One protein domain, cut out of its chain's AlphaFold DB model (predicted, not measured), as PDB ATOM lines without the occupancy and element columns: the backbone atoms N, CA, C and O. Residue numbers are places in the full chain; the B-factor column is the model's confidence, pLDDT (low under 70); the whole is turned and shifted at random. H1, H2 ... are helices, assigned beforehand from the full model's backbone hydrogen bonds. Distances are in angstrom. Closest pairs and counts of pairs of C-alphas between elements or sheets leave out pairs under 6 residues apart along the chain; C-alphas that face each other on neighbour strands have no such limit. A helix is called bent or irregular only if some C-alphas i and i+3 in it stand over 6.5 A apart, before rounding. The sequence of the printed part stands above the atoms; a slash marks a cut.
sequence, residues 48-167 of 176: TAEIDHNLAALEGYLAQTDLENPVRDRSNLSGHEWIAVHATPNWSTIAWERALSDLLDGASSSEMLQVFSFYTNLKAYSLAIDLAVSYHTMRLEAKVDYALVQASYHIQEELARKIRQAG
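This is residues 48 to 167 of the 176 residues of an uncharacterized protein of Rhodanobacter sp. A1T4 (UniProt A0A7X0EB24). A long helical hairpin, H4 and H5, makes most of the length of this elongated domain, and H1 runs along it to complete a loose bundle of three helices. Short H2 sits crosswise at one end, between the last residues of H1 and a part of H4, while H3 lies near the opposite end, by the beginnings of H1 and H4, where residues 105 to 110 stick out. The printed part has 120 residues, with five named helices in the order H1, H2, H3, H4, H5 and no named strand; the class is all helix. It is only just loose, close to compact, with a radius of gyration of the C-alphas of 16.4 A and spans of 52 by 31 by 22 A.

H1 is residues 48 to 65, from C-alpha 48 at (251.976, 226.129, 209.897), and measures 25.7 A. H2 is residues 79 to 85, 10.1 A. H3 is residues 94 to 104, 15.9 A; it is irregular, with C-alphas 98 and 101 at 7.6 A. H4, the longest helix, is residues 109 to 140 and measures 46.2 A, ending at C-alpha 140 at (267.509, 195.937, 233.805). H5 is residues 146 to 166, 30.8 A, ending at C-alpha 166 at (260.927, 227.610, 219.371).

H1, H4 and H5 form a bundle, three helices grouped together. H1 and H5 only just touch, with 3 pairs of C-alphas within 8 A, through residues 55 to 58 of H1 and 160 to 164 of H5 alone; the closest C-alphas are those of Leu 55 and Arg 164, 7.4 A apart. They run opposite ways at a tilt of 35.4 degrees, only just steep. H1 and H4 are near each other, with 11 pairs of C-alphas within 10 A. H4 and H5 are a hairpin: they touch, closest at the C-alphas of Ala 132 and Ser 152, 5.2 A, at a shallow tilt of 23 degrees, opposite ways. H2 touches H4 at its residues 129 to 137 alone, closest at the C-alphas of Ala 84 and Val 133, 4.6 A, about perpendicular at 80 degrees. H2 also touches H1, at residues 64 to 65 alone, closest at the C-alphas of Thr 65 and Gly 79, 4.5 A. H3 is close to H1 but not clearly touching, with the closest C-alphas, Glu 50 and Ala 95, at 6.5 A. H3 and H5 are apart. In H2, H4 and H5 every O i to N i+4 pair is within hydrogen-bond range; in H1 13 of 14 are, and in H3 5 of 7.

The two C-alphas farthest apart, those of Gly 106 and Ala 142, are 53.3 A apart. The printed part has no cut. The link from H1 to H2, 13 residues, is long; that from H2 to H3 is short, and those from H3 to H4 and H4 to H5 are tight. The mean pLDDT of the printed part is 85.2, and residues 66 to 77 are under 70.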
ATOM      1  N   THR A  48     252.345 225.502 208.615       95.38
ATOM      2  CA  THR A  48     251.976 226.129 209.897       95.38
ATOM      3  C   THR A  48     251.041 225.216 210.690       95.38
ATOM      4  O   THR A  48     251.312 224.943 211.857       95.38
ATOM      5  N   ALA A  49     249.983 224.704 210.054       95.38
ATOM      6  CA  ALA A  49     249.035 223.801 210.697       95.38
ATOM      7  C   ALA A  49     249.676 222.463 211.104       95.38
ATOM      8  O   ALA A  49     249.363 221.934 212.169       95.38
ATOM      9  N   GLU A  50     250.591 221.921 210.293       96.50
ATOM     10  CA  GLU A  50     251.339 220.707 210.637       96.50
ATOM     11  C   GLU A  50     252.253 220.915 211.852       96.50
ATOM     12  O   GLU A  50     252.289 220.074 212.749       96.50
ATOM     13  N   ILE A  51     252.953 222.048 211.919       96.50
ATOM     14  CA  ILE A  51     253.786 222.409 213.071       96.50
ATOM     15  C   ILE A  51     252.926 222.542 214.332       96.50
ATOM     16  O   ILE A  51     253.281 221.984 215.368       96.50
ATOM     17  N   ASP A  52     251.779 223.222 214.245       96.12
ATOM     18  CA  ASP A  52     250.847 223.362 215.368       96.12
ATOM     19  C   ASP A  52     250.316 222.005 215.844       96.12
ATOM     20  O   ASP A  52     250.240 221.748 217.046       96.12
ATOM     21  N   HIS A  53     249.982 221.120 214.903       95.88
ATOM     22  CA  HIS A  53     249.559 219.758 215.210       95.88
ATOM     23  C   HIS A  53     250.658 218.975 215.938       95.88
ATOM     24  O   HIS A  53     250.389 218.367 216.971       95.88
ATOM     25  N   ASN A  54     251.897 219.024 215.442       96.75
ATOM     26  CA  ASN A  54     253.027 218.340 216.068       96.75
ATOM     27  C   ASN A  54     253.355 218.907 217.459       96.75
ATOM     28  O   ASN A  54     253.663 218.140 218.366       96.75
ATOM     29  N   LEU A  55     253.260 220.227 217.652       96.00
ATOM     30  CA  LEU A  55     253.414 220.858 218.966       96.00
ATOM     31  C   LEU A  55     252.333 220.382 219.942       96.00
ATOM     32  O   LEU A  55     252.649 219.994 221.061       96.00
ATOM     33  N   ALA A  56     251.069 220.349 219.513       94.19
ATOM     34  CA  ALA A  56     249.978 219.841 220.343       94.19
ATOM     35  C   ALA A  56     250.152 218.347 220.677       94.19
ATOM     36  O   ALA A  56     249.891 217.933 221.806       94.19
ATOM     37  N   ALA A  57     250.625 217.544 219.720       92.19
ATOM     38  CA  ALA A  57     250.951 216.139 219.945       92.19
ATOM     39  C   ALA A  57     252.102 215.972 220.952       92.19
ATOM     40  O   ALA A  57     252.022 215.102 221.819       92.19
ATOM     41  N   LEU A  58     253.133 216.826 220.886       92.31
ATOM     42  CA  LEU A  58     254.224 216.848 221.861       92.31
ATOM     43  C   LEU A  58     253.706 217.184 223.264       92.31
ATOM     44  O   LEU A  58     254.012 216.450 224.195       92.31
ATOM     45  N   GLU A  59     252.889 218.227 223.427       90.19
ATOM     46  CA  GLU A  59     252.298 218.562 224.734       90.19
ATOM     47  C   GLU A  59     251.429 217.420 225.277       90.19
ATOM     48  O   GLU A  59     251.519 217.067 226.453       90.19
ATOM     49  N   GLY A  60     250.631 216.785 224.414       86.69
ATOM     50  CA  GLY A  60     249.825 215.624 224.785       86.69
ATOM     51  C   GLY A  60     250.662 214.418 225.218       86.69
ATOM     52  O   GLY A  60     250.251 213.685 226.117       86.69
ATOM     53  N   TYR A  61     251.830 214.216 224.603       86.56
ATOM     54  CA  TYR A  61     252.792 213.191 225.008       86.56
ATOM     55  C   TYR A  61     253.447 213.549 226.349       86.56
ATOM     56  O   TYR A  61     253.425 212.743 227.274       86.56
ATOM     57  N   LEU A  62     253.941 214.782 226.498       85.44
ATOM     58  CA  LEU A  62     254.595 215.256 227.721       85.44
ATOM     59  C   LEU A  62     253.673 215.200 228.943       85.44
ATOM     60  O   LEU A  62     254.116 214.813 230.020       85.44
ATOM     61  N   ALA A  63     252.384 215.509 228.777       80.56
ATOM     62  CA  ALA A  63     251.390 215.394 229.844       80.56
ATOM     63  C   ALA A  63     251.202 213.949 230.354       80.56
ATOM     64  O   ALA A  63     250.773 213.743 231.488       80.56
ATOM     65  N   GLN A  64     251.517 212.944 229.532       74.50
ATOM     66  CA  GLN A  64     251.462 211.528 229.916       74.50
ATOM     67  C   GLN A  64     252.774 211.044 230.542       74.50
ATOM     68  O   GLN A  64     252.765 210.091 231.320       74.50
ATOM     69  N   THR A  65     253.893 211.702 230.226       72.81
ATOM     70  CA  THR A  65     255.231 211.338 230.710       72.81
ATOM     71  C   THR A  65     255.719 212.178 231.886       72.81
ATOM     72  O   THR A  65     256.807 211.906 232.392       72.81
ATOM     73  N   ASP A  66     254.956 213.190 232.311       66.25
ATOM     74  CA  ASP A  66     255.305 214.059 233.438       66.25
ATOM     75  C   ASP A  66     255.553 213.224 234.708       66.25
ATOM     76  O   ASP A  66     254.689 212.494 235.207       66.25
ATOM     77  N   LEU A  67     256.789 213.307 235.199       56.38
ATOM     78  CA  LEU A  67     257.278 212.576 236.361       56.38
ATOM     79  C   LEU A  67     256.749 213.164 237.672       56.38
ATOM     80  O   LEU A  67     256.624 212.424 238.649       56.38
ATOM     81  N   GLU A  68     256.446 214.464 237.685       54.97
ATOM     82  CA  GLU A  68     256.045 215.222 238.870       54.97
ATOM     83  C   GLU A  68     254.522 215.274 239.024       54.97
ATOM     84  O   GLU A  68     254.024 215.154 240.144       54.97
ATOM     85  N   ASN A  69     253.771 215.373 237.917       56.03
ATOM     86  CA  ASN A  69     252.299 215.428 237.924       56.03
ATOM     87  C   ASN A  69     251.648 214.369 237.015       56.03
ATOM     88  O   ASN A  69     250.902 214.707 236.092       56.03
ATOM     89  N   PRO A  70     251.893 213.070 237.248       53.16
ATOM     90  CA  PRO A  70     251.384 212.031 236.370       53.16
ATOM     91  C   PRO A  70     249.850 211.967 236.385       53.16
ATOM     92  O   PRO A  70     249.237 211.689 237.418       53.16
ATOM     93  N   VAL A  71     249.225 212.082 235.209       55.97
ATOM     94  CA  VAL A  71     247.828 211.671 234.970       55.97
ATOM     95  C   VAL A  71     247.783 210.136 234.897       55.97
ATOM     96  O   VAL A  71     247.505 209.526 233.866       55.97
ATOM     97  N   ARG A  72     248.174 209.465 235.984       57.97
ATOM     98  CA  ARG A  72     248.261 208.002 236.055       57.97
ATOM     99  C   ARG A  72     246.886 207.411 236.337       57.97
ATOM    100  O   ARG A  72     246.571 207.051 237.462       57.97
ATOM    101  N   ASP A  73     246.074 207.297 235.293       52.97
ATOM    102  CA  ASP A  73     244.738 206.710 235.426       52.97
ATOM    103  C   ASP A  73     244.743 205.172 235.273       52.97
ATOM    104  O   ASP A  73     243.757 204.520 235.602       52.97
ATOM    105  N   ARG A  74     245.821 204.533 234.762       51.56
ATOM    106  CA  ARG A  74     245.764 203.087 234.406       51.56
ATOM    107  C   ARG A  74     247.012 202.223 234.611       51.56
ATOM    108  O   ARG A  74     246.914 201.008 234.448       51.56
ATOM    109  N   SER A  75     248.167 202.770 234.985       55.19
ATOM    110  CA  SER A  75     249.364 201.958 235.246       55.19
ATOM    111  C   SER A  75     250.196 202.556 236.382       55.19
ATOM    112  O   SER A  75     250.412 203.761 236.446       55.19
ATOM    113  N   ASN A  76     250.683 201.717 237.298       61.56
ATOM    114  CA  ASN A  76     251.554 202.140 238.406       61.56
ATOM    115  C   ASN A  76     252.982 202.518 237.943       61.56
ATOM    116  O   ASN A  76     253.875 202.656 238.772       61.56
ATOM    117  N   LEU A  77     253.210 202.681 236.638       67.75
ATOM    118  CA  LEU A  77     254.519 202.938 236.037       67.75
ATOM    119  C   LEU A  77     254.951 204.388 236.265       67.75
ATOM    120  O   LEU A  77     254.150 205.300 236.076       67.75
ATOM    121  N   SER A  78     256.210 204.618 236.636       72.25
ATOM    122  CA  SER A  78     256.838 205.946 236.575       72.25
ATOM    123  C   SER A  78     256.833 206.509 235.151       72.25
ATOM    124  O   SER A  78     256.767 205.740 234.202       72.25
ATOM    125  N   GLY A  79     256.932 207.832 234.964       71.56
ATOM    126  CA  GLY A  79     257.014 208.420 233.612       71.56
ATOM    127  C   GLY A  79     258.175 207.842 232.789       71.56
ATOM    128  O   GLY A  79     258.022 207.552 231.607       71.56
ATOM    129  N   HIS A  80     259.298 207.530 233.444       73.00
ATOM    130  CA  HIS A  80     260.438 206.836 232.840       73.00
ATOM    131  C   HIS A  80     260.102 205.412 232.370       73.00
ATOM    132  O   HIS A  80     260.513 205.010 231.282       73.00
ATOM    133  N   GLU A  81     259.356 204.654 233.175       70.75
ATOM    134  CA  GLU A  81     258.885 203.311 232.813       70.75
ATOM    135  C   GLU A  81     257.763 203.368 231.772       70.75
ATOM    136  O   GLU A  81     257.678 202.491 230.920       70.75
ATOM    137  N   TRP A  82     256.932 204.413 231.796       76.81
ATOM    138  CA  TRP A  82     255.902 204.654 230.794       76.81
ATOM    139  C   TRP A  82     256.542 204.846 229.420       76.81
ATOM    140  O   TRP A  82     256.159 204.153 228.480       76.81
ATOM    141  N   ILE A  83     257.572 205.695 229.323       76.81
ATOM    142  CA  ILE A  83     258.340 205.906 228.085       76.81
ATOM    143  C   ILE A  83     258.936 204.583 227.584       76.81
ATOM    144  O   ILE A  83     258.885 204.305 226.392       76.81
ATOM    145  N   ALA A  84     259.456 203.742 228.484       70.94
ATOM    146  CA  ALA A  84     260.092 202.475 228.124       70.94
ATOM    147  C   ALA A  84     259.141 201.427 227.517       70.94
ATOM    148  O   ALA A  84     259.607 200.511 226.842       70.94
ATOM    149  N   VAL A  85     257.829 201.529 227.757       72.81
ATOM    150  CA  VAL A  85     256.849 200.513 227.321       72.81
ATOM    151  C   VAL A  85     255.825 201.021 226.305       72.81
ATOM    152  O   VAL A  85     255.015 200.230 225.820       72.81
ATOM    153  N   HIS A  86     255.838 202.313 225.972       75.38
ATOM    154  CA  HIS A  86     254.948 202.904 224.972       75.38
ATOM    155  C   HIS A  86     255.695 203.217 223.678       75.38
ATOM    156  O   HIS A  86     256.915 203.356 223.650       75.38
ATOM    157  N   ALA A  87     254.943 203.313 222.580       75.56
ATOM    158  CA  ALA A  87     255.517 203.619 221.281       75.56
ATOM    159  C   ALA A  87     256.133 205.025 221.265       75.56
ATOM    160  O   ALA A  87     255.517 205.995 221.718       75.56
ATOM    161  N   THR A  88     257.325 205.124 220.682       84.50
ATOM    162  CA  THR A  88     257.995 206.390 220.393       84.50
ATOM    163  C   THR A  88     257.088 207.276 219.534       84.50
ATOM    164  O   THR A  88     256.507 206.793 218.554       84.50
ATOM    165  N   PRO A  89     256.929 208.565 219.881       84.62
ATOM    166  CA  PRO A  89     256.067 209.460 219.130       84.62
ATOM    167  C   PRO A  89     256.599 209.654 217.708       84.62
ATOM    168  O   PRO A  89     257.801 209.831 217.486       84.62
ATOM    169  N   ASN A  90     255.670 209.645 216.754       87.06
ATOM    170  CA  ASN A  90     255.913 209.921 215.344       87.06
ATOM    171  C   ASN A  90     255.266 211.254 214.970       87.06
ATOM    172  O   ASN A  90     254.140 211.543 215.372       87.06
ATOM    173  N   TRP A  91     255.974 212.043 214.169       94.31
ATOM    174  CA  TRP A  91     255.585 213.405 213.808       94.31
ATOM    175  C   TRP A  91     255.093 213.456 212.369       94.31
ATOM    176  O   TRP A  91     255.645 212.776 211.503       94.31
ATOM    177  N   SER A  92     254.091 214.289 212.089       94.31
ATOM    178  CA  SER A  92     253.691 214.537 210.703       94.31
ATOM    179  C   SER A  92     254.763 215.358 209.991       94.31
ATOM    180  O   SER A  92     255.178 216.395 210.505       94.31
ATOM    181  N   THR A  93     255.176 214.918 208.804       93.81
ATOM    182  CA  THR A  93     256.091 215.639 207.894       93.81
ATOM    183  C   THR A  93     255.511 215.788 206.485       93.81
ATOM    184  O   THR A  93     256.196 216.217 205.560       93.81
ATOM    185  N   ILE A  94     254.241 215.422 206.296       93.19
ATOM    186  CA  ILE A  94     253.586 215.314 204.989       93.19
ATOM    187  C   ILE A  94     253.447 216.688 204.334       93.19
ATOM    188  O   ILE A  94     253.742 216.839 203.146       93.19
ATOM    189  N   ALA A  95     252.947 217.676 205.081       91.44
ATOM    190  CA  ALA A  95     252.776 219.024 204.557       91.44
ATOM    191  C   ALA A  95     254.142 219.633 204.250       91.44
ATOM    192  O   ALA A  95     254.330 220.173 203.163       91.44
ATOM    193  N   TRP A  96     255.098 219.476 205.166       92.62
ATOM    194  CA  TRP A  96     256.467 219.933 204.988       92.62
ATOM    195  C   TRP A  96     257.133 219.382 203.728       92.62
ATOM    196  O   TRP A  96     257.590 220.153 202.885       92.62
ATOM    197  N   GLU A  97     257.141 218.062 203.551       92.44
ATOM    198  CA  GLU A  97     257.794 217.411 202.413       92.44
ATOM    199  C   GLU A  97     257.159 217.812 201.078       92.44
ATOM    200  O   GLU A  97     257.864 218.033 200.093       92.44
ATOM    201  N   ARG A  98     255.829 217.956 201.040       90.19
ATOM    202  CA  ARG A  98     255.107 218.365 199.825       90.19
ATOM    203  C   ARG A  98     255.278 219.841 199.492       90.19
ATOM    204  O   ARG A  98     255.279 220.196 198.318       90.19
ATOM    205  N   ALA A  99     255.391 220.691 200.507       88.81
ATOM    206  CA  ALA A  99     255.424 222.141 200.359       88.81
ATOM    207  C   ALA A  99     256.849 222.716 200.297       88.81
ATOM    208  O   ALA A  99     257.007 223.910 200.045       88.81
ATOM    209  N   LEU A 100     257.882 221.887 200.496       88.19
ATOM    210  CA  LEU A 100     259.282 222.309 200.585       88.19
ATOM    211  C   LEU A 100     259.715 223.197 199.412       88.19
ATOM    212  O   LEU A 100     260.309 224.249 199.629       88.19
ATOM    213  N   SER A 101     259.403 222.798 198.176       86.06
ATOM    214  CA  SER A 101     259.794 223.572 196.990       86.06
ATOM    215  C   SER A 101     259.097 224.933 196.932       86.06
ATOM    216  O   SER A 101     259.736 225.930 196.614       86.06
ATOM    217  N   ASP A 102     257.802 224.983 197.254       87.38
ATOM    218  CA  ASP A 102     257.012 226.220 197.210       87.38
ATOM    219  C   ASP A 102     257.390 227.185 198.347       87.38
ATOM    220  O   ASP A 102     257.267 228.403 198.193       87.38
ATOM    221  N   LEU A 103     257.867 226.649 199.478       84.81
ATOM    222  CA  LEU A 103     258.409 227.424 200.593       84.81
ATOM    223  C   LEU A 103     259.821 227.934 200.312       84.81
ATOM    224  O   LEU A 103     260.074 229.110 200.537       84.81
ATOM    225  N   LEU A 104     260.724 227.114 199.764       84.75
ATOM    226  CA  LEU A 104     262.073 227.564 199.381       84.75
ATOM    227  C   LEU A 104     262.041 228.746 198.402       84.75
ATOM    228  O   LEU A 104     262.918 229.606 198.433       84.75
ATOM    229  N   ASP A 105     261.012 228.793 197.563       82.25
ATOM    230  CA  ASP A 105     260.805 229.835 196.564       82.25
ATOM    231  C   ASP A 105     260.254 231.158 197.122       82.25
ATOM    232  O   ASP A 105     260.270 232.164 196.403       82.25
ATOM    233  N   GLY A 106     259.719 231.165 198.347       79.06
ATOM    234  CA  GLY A 106     258.954 232.301 198.873       79.06
ATOM    235  C   GLY A 106     259.163 232.650 200.348       79.06
ATOM    236  O   GLY A 106     258.739 233.726 200.758       79.06
ATOM    237  N   ALA A 107     259.825 231.795 201.126       81.94
ATOM    238  CA  ALA A 107     260.218 232.042 202.509       81.94
ATOM    239  C   ALA A 107     261.649 232.591 202.591       81.94
ATOM    240  O   ALA A 107     262.489 232.355 201.718       81.94
ATOM    241  N   SER A 108     261.956 233.308 203.672       86.31
ATOM    242  CA  SER A 108     263.327 233.762 203.921       86.31
ATOM    243  C   SER A 108     264.238 232.587 204.310       86.31
ATOM    244  O   SER A 108     263.794 231.594 204.887       86.31
ATOM    245  N   SER A 109     265.551 232.690 204.063       87.81
ATOM    246  CA  SER A 109     266.495 231.635 204.473       87.81
ATOM    247  C   SER A 109     266.494 231.395 205.988       87.81
ATOM    248  O   SER A 109     266.710 230.269 206.429       87.81
ATOM    249  N   SER A 110     266.239 232.440 206.785       89.25
ATOM    250  CA  SER A 110     266.137 232.326 208.243       89.25
ATOM    251  C   SER A 110     264.900 231.533 208.655       89.25
ATOM    252  O   SER A 110     265.010 230.612 209.460       89.25
ATOM    253  N   GLU A 111     263.747 231.832 208.060       87.38
ATOM    254  CA  GLU A 111     262.498 231.108 208.302       87.38
ATOM    255  C   GLU A 111     262.630 229.632 207.926       87.38
ATOM    256  O   GLU A 111     262.317 228.755 208.730       87.38
ATOM    257  N   MET A 112     263.196 229.345 206.750       90.31
ATOM    258  CA  MET A 112     263.456 227.971 206.325       90.31
ATOM    259  C   MET A 112     264.362 227.243 207.315       90.31
ATOM    260  O   MET A 112     264.056 226.119 207.706       90.31
ATOM    261  N   LEU A 113     265.443 227.880 207.778       91.69
ATOM    262  CA  LEU A 113     266.341 227.289 208.769       91.69
ATOM    263  C   LEU A 113     265.619 226.976 210.088       91.69
ATOM    264  O   LEU A 113     265.877 225.935 210.690       91.69
ATOM    265  N   GLN A 114     264.706 227.844 210.529       92.12
ATOM    266  CA  GLN A 114     263.914 227.614 211.737       92.12
ATOM    267  C   GLN A 114     262.948 226.433 211.565       92.12
ATOM    268  O   GLN A 114     262.889 225.575 212.446       92.12
ATOM    269  N   VAL A 115     262.267 226.325 210.418       93.31
ATOM    270  CA  VAL A 115     261.402 225.175 210.092       93.31
ATOM    271  C   VAL A 115     262.214 223.876 210.026       93.31
ATOM    272  O   VAL A 115     261.855 222.886 210.661       93.31
ATOM    273  N   PHE A 116     263.363 223.881 209.343       93.69
ATOM    274  CA  PHE A 116     264.280 222.736 209.319       93.69
ATOM    275  C   PHE A 116     264.742 222.346 210.727       93.69
ATOM    276  O   PHE A 116     264.765 221.159 211.065       93.69
ATOM    277  N   SER A 117     265.103 223.327 211.558       94.62
ATOM    278  CA  SER A 117     265.518 223.085 212.940       94.62
ATOM    279  C   SER A 117     264.391 222.458 213.753       94.62
ATOM    280  O   SER A 117     264.643 221.503 214.483       94.62
ATOM    281  N   PHE A 118     263.153 222.931 213.590       95.50
ATOM    282  CA  PHE A 118     261.977 222.377 214.254       95.50
ATOM    283  C   PHE A 118     261.803 220.879 213.953       95.50
ATOM    284  O   PHE A 118     261.851 220.065 214.877       95.50
ATOM    285  N   TYR A 119     261.714 220.492 212.675       95.31
ATOM    286  CA  TYR A 119     261.568 219.078 212.291       95.31
ATOM    287  C   TYR A 119     262.785 218.226 212.679       95.31
ATOM    288  O   TYR A 119     262.640 217.063 213.058       95.31
ATOM    289  N   THR A 120     263.989 218.804 212.643       95.38
ATOM    290  CA  THR A 120     265.209 218.121 213.099       95.38
ATOM    291  C   THR A 120     265.163 217.843 214.600       95.38
ATOM    292  O   THR A 120     265.485 216.735 215.020       95.38
ATOM    293  N   ASN A 121     264.738 218.817 215.410       95.38
ATOM    294  CA  ASN A 121     264.624 218.643 216.856       95.38
ATOM    295  C   ASN A 121     263.527 217.620 217.203       95.38
ATOM    296  O   ASN A 121     263.758 216.793 218.078       95.38
ATOM    297  N   LEU A 122     262.388 217.610 216.494       95.12
ATOM    298  CA  LEU A 122     261.347 216.582 216.659       95.12
ATOM    299  C   LEU A 122     261.890 215.173 216.388       95.12
ATOM    300  O   LEU A 122     261.745 214.269 217.209       95.12
ATOM    301  N   LYS A 123     262.588 214.988 215.263       94.88
ATOM    302  CA  LYS A 123     263.222 213.704 214.938       94.88
ATOM    303  C   LYS A 123     264.263 213.301 215.986       94.88
ATOM    304  O   LYS A 123     264.307 212.142 216.391       94.88
ATOM    305  N   ALA A 124     265.094 214.244 216.426       94.06
ATOM    306  CA  ALA A 124     266.083 214.004 217.472       94.06
ATOM    307  C   ALA A 124     265.425 213.604 218.800       94.06
ATOM    308  O   ALA A 124     265.958 212.753 219.503       94.06
ATOM    309  N   TYR A 125     264.261 214.170 219.122       93.38
ATOM    310  CA  TYR A 125     263.509 213.821 220.323       93.38
ATOM    311  C   TYR A 125     263.004 212.371 220.284       93.38
ATOM    312  O   TYR A 125     263.227 211.637 221.242       93.38
ATOM    313  N   SER A 126     262.435 211.909 219.161       93.12
ATOM    314  CA  SER A 126     262.063 210.489 218.997       93.12
ATOM    315  C   SER A 126     263.271 209.558 219.144       93.12
ATOM    316  O   SER A 126     263.204 208.564 219.859       93.12
ATOM    317  N   LEU A 127     264.413 209.916 218.546       92.31
ATOM    318  CA  LEU A 127     265.651 209.139 218.687       92.31
ATOM    319  C   LEU A 127     266.163 209.106 220.135       92.31
ATOM    320  O   LEU A 127     266.677 208.085 220.587       92.31
ATOM    321  N   ALA A 128     266.038 210.214 220.867       89.94
ATOM    322  CA  ALA A 128     266.415 210.278 222.274       89.94
ATOM    323  C   ALA A 128     265.505 209.402 223.150       89.94
ATOM    324  O   ALA A 128     265.987 208.804 224.116       89.94
ATOM    325  N   ILE A 129     264.218 209.288 222.801       89.00
ATOM    326  CA  ILE A 129     263.287 208.340 223.425       89.00
ATOM    327  C   ILE A 129     263.738 206.903 223.171       89.00
ATOM    328  O   ILE A 129     263.970 206.179 224.138       89.00
ATOM    329  N   ASP A 130     263.959 206.517 221.911       90.31
ATOM    330  CA  ASP A 130     264.418 205.166 221.556       90.31
ATOM    331  C   ASP A 130     265.705 204.785 222.306       90.31
ATOM    332  O   ASP A 130     265.849 203.668 222.817       90.31
ATOM    333  N   LEU A 131     266.639 205.735 222.414       88.88
ATOM    334  CA  LEU A 131     267.890 205.542 223.137       88.88
ATOM    335  C   LEU A 131     267.655 205.296 224.631       88.88
ATOM    336  O   LEU A 131     268.257 204.382 225.196       88.88
ATOM    337  N   ALA A 132     266.772 206.066 225.270       85.69
ATOM    338  CA  ALA A 132     266.458 205.855 226.678       85.69
ATOM    339  C   ALA A 132     265.724 204.540 226.921       85.69
ATOM    340  O   ALA A 132     266.022 203.881 227.910       85.69
ATOM    341  N   VAL A 133     264.827 204.113 226.025       87.06
ATOM    342  CA  VAL A 133     264.186 202.789 226.120       87.06
ATOM    343  C   VAL A 133     265.238 201.680 226.057       87.06
ATOM    344  O   VAL A 133     265.254 200.774 226.897       87.06
ATOM    345  N   SER A 134     266.164 201.779 225.103       88.94
ATOM    346  CA  SER A 134     267.260 200.821 224.940       88.94
ATOM    347  C   SER A 134     268.153 200.762 226.182       88.94
ATOM    348  O   SER A 134     268.386 199.686 226.739       88.94
ATOM    349  N   TYR A 135     268.593 201.915 226.693       88.75
ATOM    350  CA  TYR A 135     269.436 201.977 227.888       88.75
ATOM    351  C   TYR A 135     268.701 201.574 229.163       88.75
ATOM    352  O   TYR A 135     269.289 200.902 230.011       88.75
ATOM    353  N   HIS A 136     267.416 201.901 229.295       84.50
ATOM    354  CA  HIS A 136     266.593 201.417 230.396       84.50
ATOM    355  C   HIS A 136     266.531 199.884 230.391       84.50
ATOM    356  O   HIS A 136     266.758 199.255 231.423       84.50
ATOM    357  N   THR A 137     266.331 199.275 229.221       85.50
ATOM    358  CA  THR A 137     266.329 197.813 229.057       85.50
ATOM    359  C   THR A 137     267.687 197.206 229.417       85.50
ATOM    360  O   THR A 137     267.762 196.293 230.236       85.50
ATOM    361  N   MET A 138     268.783 197.758 228.889       88.62
ATOM    362  CA  MET A 138     270.142 197.301 229.210       88.62
ATOM    363  C   MET A 138     270.473 197.438 230.702       88.62
ATOM    364  O   MET A 138     271.217 196.621 231.245       88.62
ATOM    365  N   ARG A 139     269.923 198.447 231.390       86.25
ATOM    366  CA  ARG A 139     270.094 198.615 232.837       86.25
ATOM    367  C   ARG A 139     269.405 197.495 233.611       86.25
ATOM    368  O   ARG A 139     269.987 196.998 234.570       86.25
ATOM    369  N   LEU A 140     268.202 197.085 233.202       84.56
ATOM    370  CA  LEU A 140     267.509 195.937 233.805       84.56
ATOM    371  C   LEU A 140     268.328 194.643 233.657       84.56
ATOM    372  O   LEU A 140     268.296 193.788 234.536       84.56
ATOM    373  N   GLU A 141     269.124 194.540 232.592       90.94
ATOM    374  CA  GLU A 141     270.077 193.448 232.354       90.94
ATOM    375  C   GLU A 141     271.457 193.666 233.015       90.94
ATOM    376  O   GLU A 141     272.384 192.896 232.761       90.94
ATOM    377  N   ALA A 142     271.621 194.714 233.832       89.81
ATOM    378  CA  ALA A 142     272.879 195.123 234.468       89.81
ATOM    379  C   ALA A 142     274.048 195.392 233.491       89.81
ATOM    380  O   ALA A 142     275.217 195.287 233.867       89.81
ATOM    381  N   LYS A 143     273.749 195.759 232.236       92.06
ATOM    382  CA  LYS A 143     274.742 196.027 231.176       92.06
ATOM    383  C   LYS A 143     275.207 197.484 231.108       92.06
ATOM    384  O   LYS A 143     276.261 197.749 230.537       92.06
ATOM    385  N   VAL A 144     274.433 198.421 231.657       91.06
ATOM    386  CA  VAL A 144     274.768 199.854 231.713       91.06
ATOM    387  C   VAL A 144     274.473 200.427 233.095       91.06
ATOM    388  O   VAL A 144     273.641 199.896 233.835       91.06
ATOM    389  N   ASP A 145     275.161 201.514 233.445       90.50
ATOM    390  CA  ASP A 145     274.962 202.192 234.720       90.50
ATOM    391  C   ASP A 145     273.699 203.072 234.731       90.50
ATOM    392  O   ASP A 145     273.080 203.381 233.709       90.50
ATOM    393  N   TYR A 146     273.286 203.474 235.933       85.44
ATOM    394  CA  TYR A 146     272.135 204.359 236.092       85.44
ATOM    395  C   TYR A 146     272.399 205.774 235.561       85.44
ATOM    396  O   TYR A 146     271.464 206.439 235.119       85.44
ATOM    397  N   ALA A 147     273.653 206.232 235.588       88.00
ATOM    398  CA  ALA A 147     274.025 207.576 235.162       88.00
ATOM    399  C   ALA A 147     273.784 207.784 233.658       88.00
ATOM    400  O   ALA A 147     273.230 208.810 233.265       88.00
ATOM    401  N   LEU A 148     274.113 206.791 232.828       87.50
ATOM    402  CA  LEU A 148     273.869 206.810 231.389       87.50
ATOM    403  C   LEU A 148     272.371 206.856 231.065       87.50
ATOM    404  O   LEU A 148     271.943 207.602 230.183       87.50
ATOM    405  N   VAL A 149     271.561 206.106 231.816       84.56
ATOM    406  CA  VAL A 149     270.098 206.142 231.686       84.56
ATOM    407  C   VAL A 149     269.563 207.534 232.032       84.56
ATOM    408  O   VAL A 149     268.795 208.102 231.259       84.56
ATOM    409  N   GLN A 150     270.008 208.131 233.139       84.38
ATOM    410  CA  GLN A 150     269.595 209.486 233.524       84.38
ATOM    411  C   GLN A 150     270.008 210.547 232.496       84.38
ATOM    412  O   GLN A 150     269.205 211.412 232.152       84.38
ATOM    413  N   ALA A 151     271.218 210.448 231.939       87.81
ATOM    414  CA  ALA A 151     271.672 211.352 230.886       87.81
ATOM    415  C   ALA A 151     270.764 211.301 229.643       87.81
ATOM    416  O   ALA A 151     270.493 212.337 229.036       87.81
ATOM    417  N   SER A 152     270.251 210.119 229.282       86.88
ATOM    418  CA  SER A 152     269.343 209.977 228.137       86.88
ATOM    419  C   SER A 152     267.984 210.658 228.349       86.88
ATOM    420  O   SER A 152     267.486 211.303 227.427       86.88
ATOM    421  N   TYR A 153     267.427 210.606 229.564       83.50
ATOM    422  CA  TYR A 153     266.198 211.333 229.900       83.50
ATOM    423  C   TYR A 153     266.419 212.849 229.904       83.50
ATOM    424  O   TYR A 153     265.608 213.586 229.350       83.50
ATOM    425  N   HIS A 154     267.565 213.318 230.408       86.81
ATOM    426  CA  HIS A 154     267.894 214.744 230.378       86.81
ATOM    427  C   HIS A 154     267.939 215.309 228.947       86.81
ATOM    428  O   HIS A 154     267.379 216.369 228.676       86.81
ATOM    429  N   ILE A 155     268.532 214.574 227.998       89.88
ATOM    430  CA  ILE A 155     268.555 214.977 226.581       89.88
ATOM    431  C   ILE A 155     267.130 215.136 226.026       89.88
ATOM    432  O   ILE A 155     266.863 216.076 225.274       89.88
ATOM    433  N   GLN A 156     266.200 214.249 226.396       88.38
ATOM    434  CA  GLN A 156     264.800 214.364 225.977       88.38
ATOM    435  C   GLN A 156     264.146 215.627 226.538       88.38
ATOM    436  O   GLN A 156     263.498 216.356 225.789       88.38
ATOM    437  N   GLU A 157     264.335 215.911 227.827       87.50
ATOM    438  CA  GLU A 157     263.800 217.112 228.478       87.50
ATOM    439  C   GLU A 157     264.327 218.395 227.825       87.50
ATOM    440  O   GLU A 157     263.563 219.330 227.558       87.50
ATOM    441  N   GLU A 158     265.625 218.439 227.512       91.75
ATOM    442  CA  GLU A 158     266.239 219.570 226.821       91.75
ATOM    443  C   GLU A 158     265.678 219.762 225.412       91.75
ATOM    444  O   GLU A 158     265.359 220.891 225.025       91.75
ATOM    445  N   LEU A 159     265.515 218.676 224.654       93.44
ATOM    446  CA  LEU A 159     264.928 218.717 223.318       93.44
ATOM    447  C   LEU A 159     263.463 219.166 223.365       93.44
ATOM    448  O   LEU A 159     263.089 220.070 222.618       93.44
ATOM    449  N   ALA A 160     262.659 218.624 224.282       91.75
ATOM    450  CA  ALA A 160     261.276 219.049 224.490       91.75
ATOM    451  C   ALA A 160     261.191 220.538 224.851       91.75
ATOM    452  O   ALA A 160     260.409 221.288 224.267       91.75
ATOM    453  N   ARG A 161     262.032 221.011 225.780       92.75
ATOM    454  CA  ARG A 161     262.134 222.435 226.133       92.75
ATOM    455  C   ARG A 161     262.501 223.287 224.920       92.75
ATOM    456  O   ARG A 161     261.852 224.304 224.691       92.75
ATOM    457  N   LYS A 162     263.494 222.872 224.133       93.25
ATOM    458  CA  LYS A 162     263.939 223.589 222.933       93.25
ATOM    459  C   LYS A 162     262.829 223.693 221.884       93.25
ATOM    460  O   LYS A 162     262.636 224.767 221.323       93.25
ATOM    461  N   ILE A 163     262.089 222.610 221.641       94.44
ATOM    462  CA  ILE A 163     260.965 222.591 220.692       94.44
ATOM    463  C   ILE A 163     259.854 223.541 221.159       94.44
ATOM    464  O   ILE A 163     259.396 224.373 220.380       94.44
ATOM    465  N   ARG A 164     259.478 223.487 222.444       92.06
ATOM    466  CA  ARG A 164     258.460 224.380 223.026       92.06
ATOM    467  C   ARG A 164     258.846 225.852 222.945       92.06
ATOM    468  O   ARG A 164     258.022 226.683 222.584       92.06
ATOM    469  N   GLN A 165     260.101 226.173 223.261       91.88
ATOM    470  CA  GLN A 165     260.614 227.543 223.192       91.88
ATOM    471  C   GLN A 165     260.654 228.081 221.761       91.88
ATOM    472  O   GLN A 165     260.410 229.266 221.559       91.88
ATOM    473  N   ALA A 166     260.957 227.227 220.779       90.75
ATOM    474  CA  ALA A 166     260.927 227.610 219.371       90.75
ATOM    475  C   ALA A 166     259.497 227.884 218.875       90.75
ATOM    476  O   ALA A 166     259.303 228.758 218.033       90.75
ATOM    477  N   GLY A 167     258.501 227.162 219.400       92.38
ATOM    478  CA  GLY A 167     257.103 227.323 219.010       92.38
ATOM    479  C   GLY A 167     256.890 227.078 217.515       92.38
ATOM    480  O   GLY A 167     257.555 226.235 216.911       92.38
TER     481      GLY A 167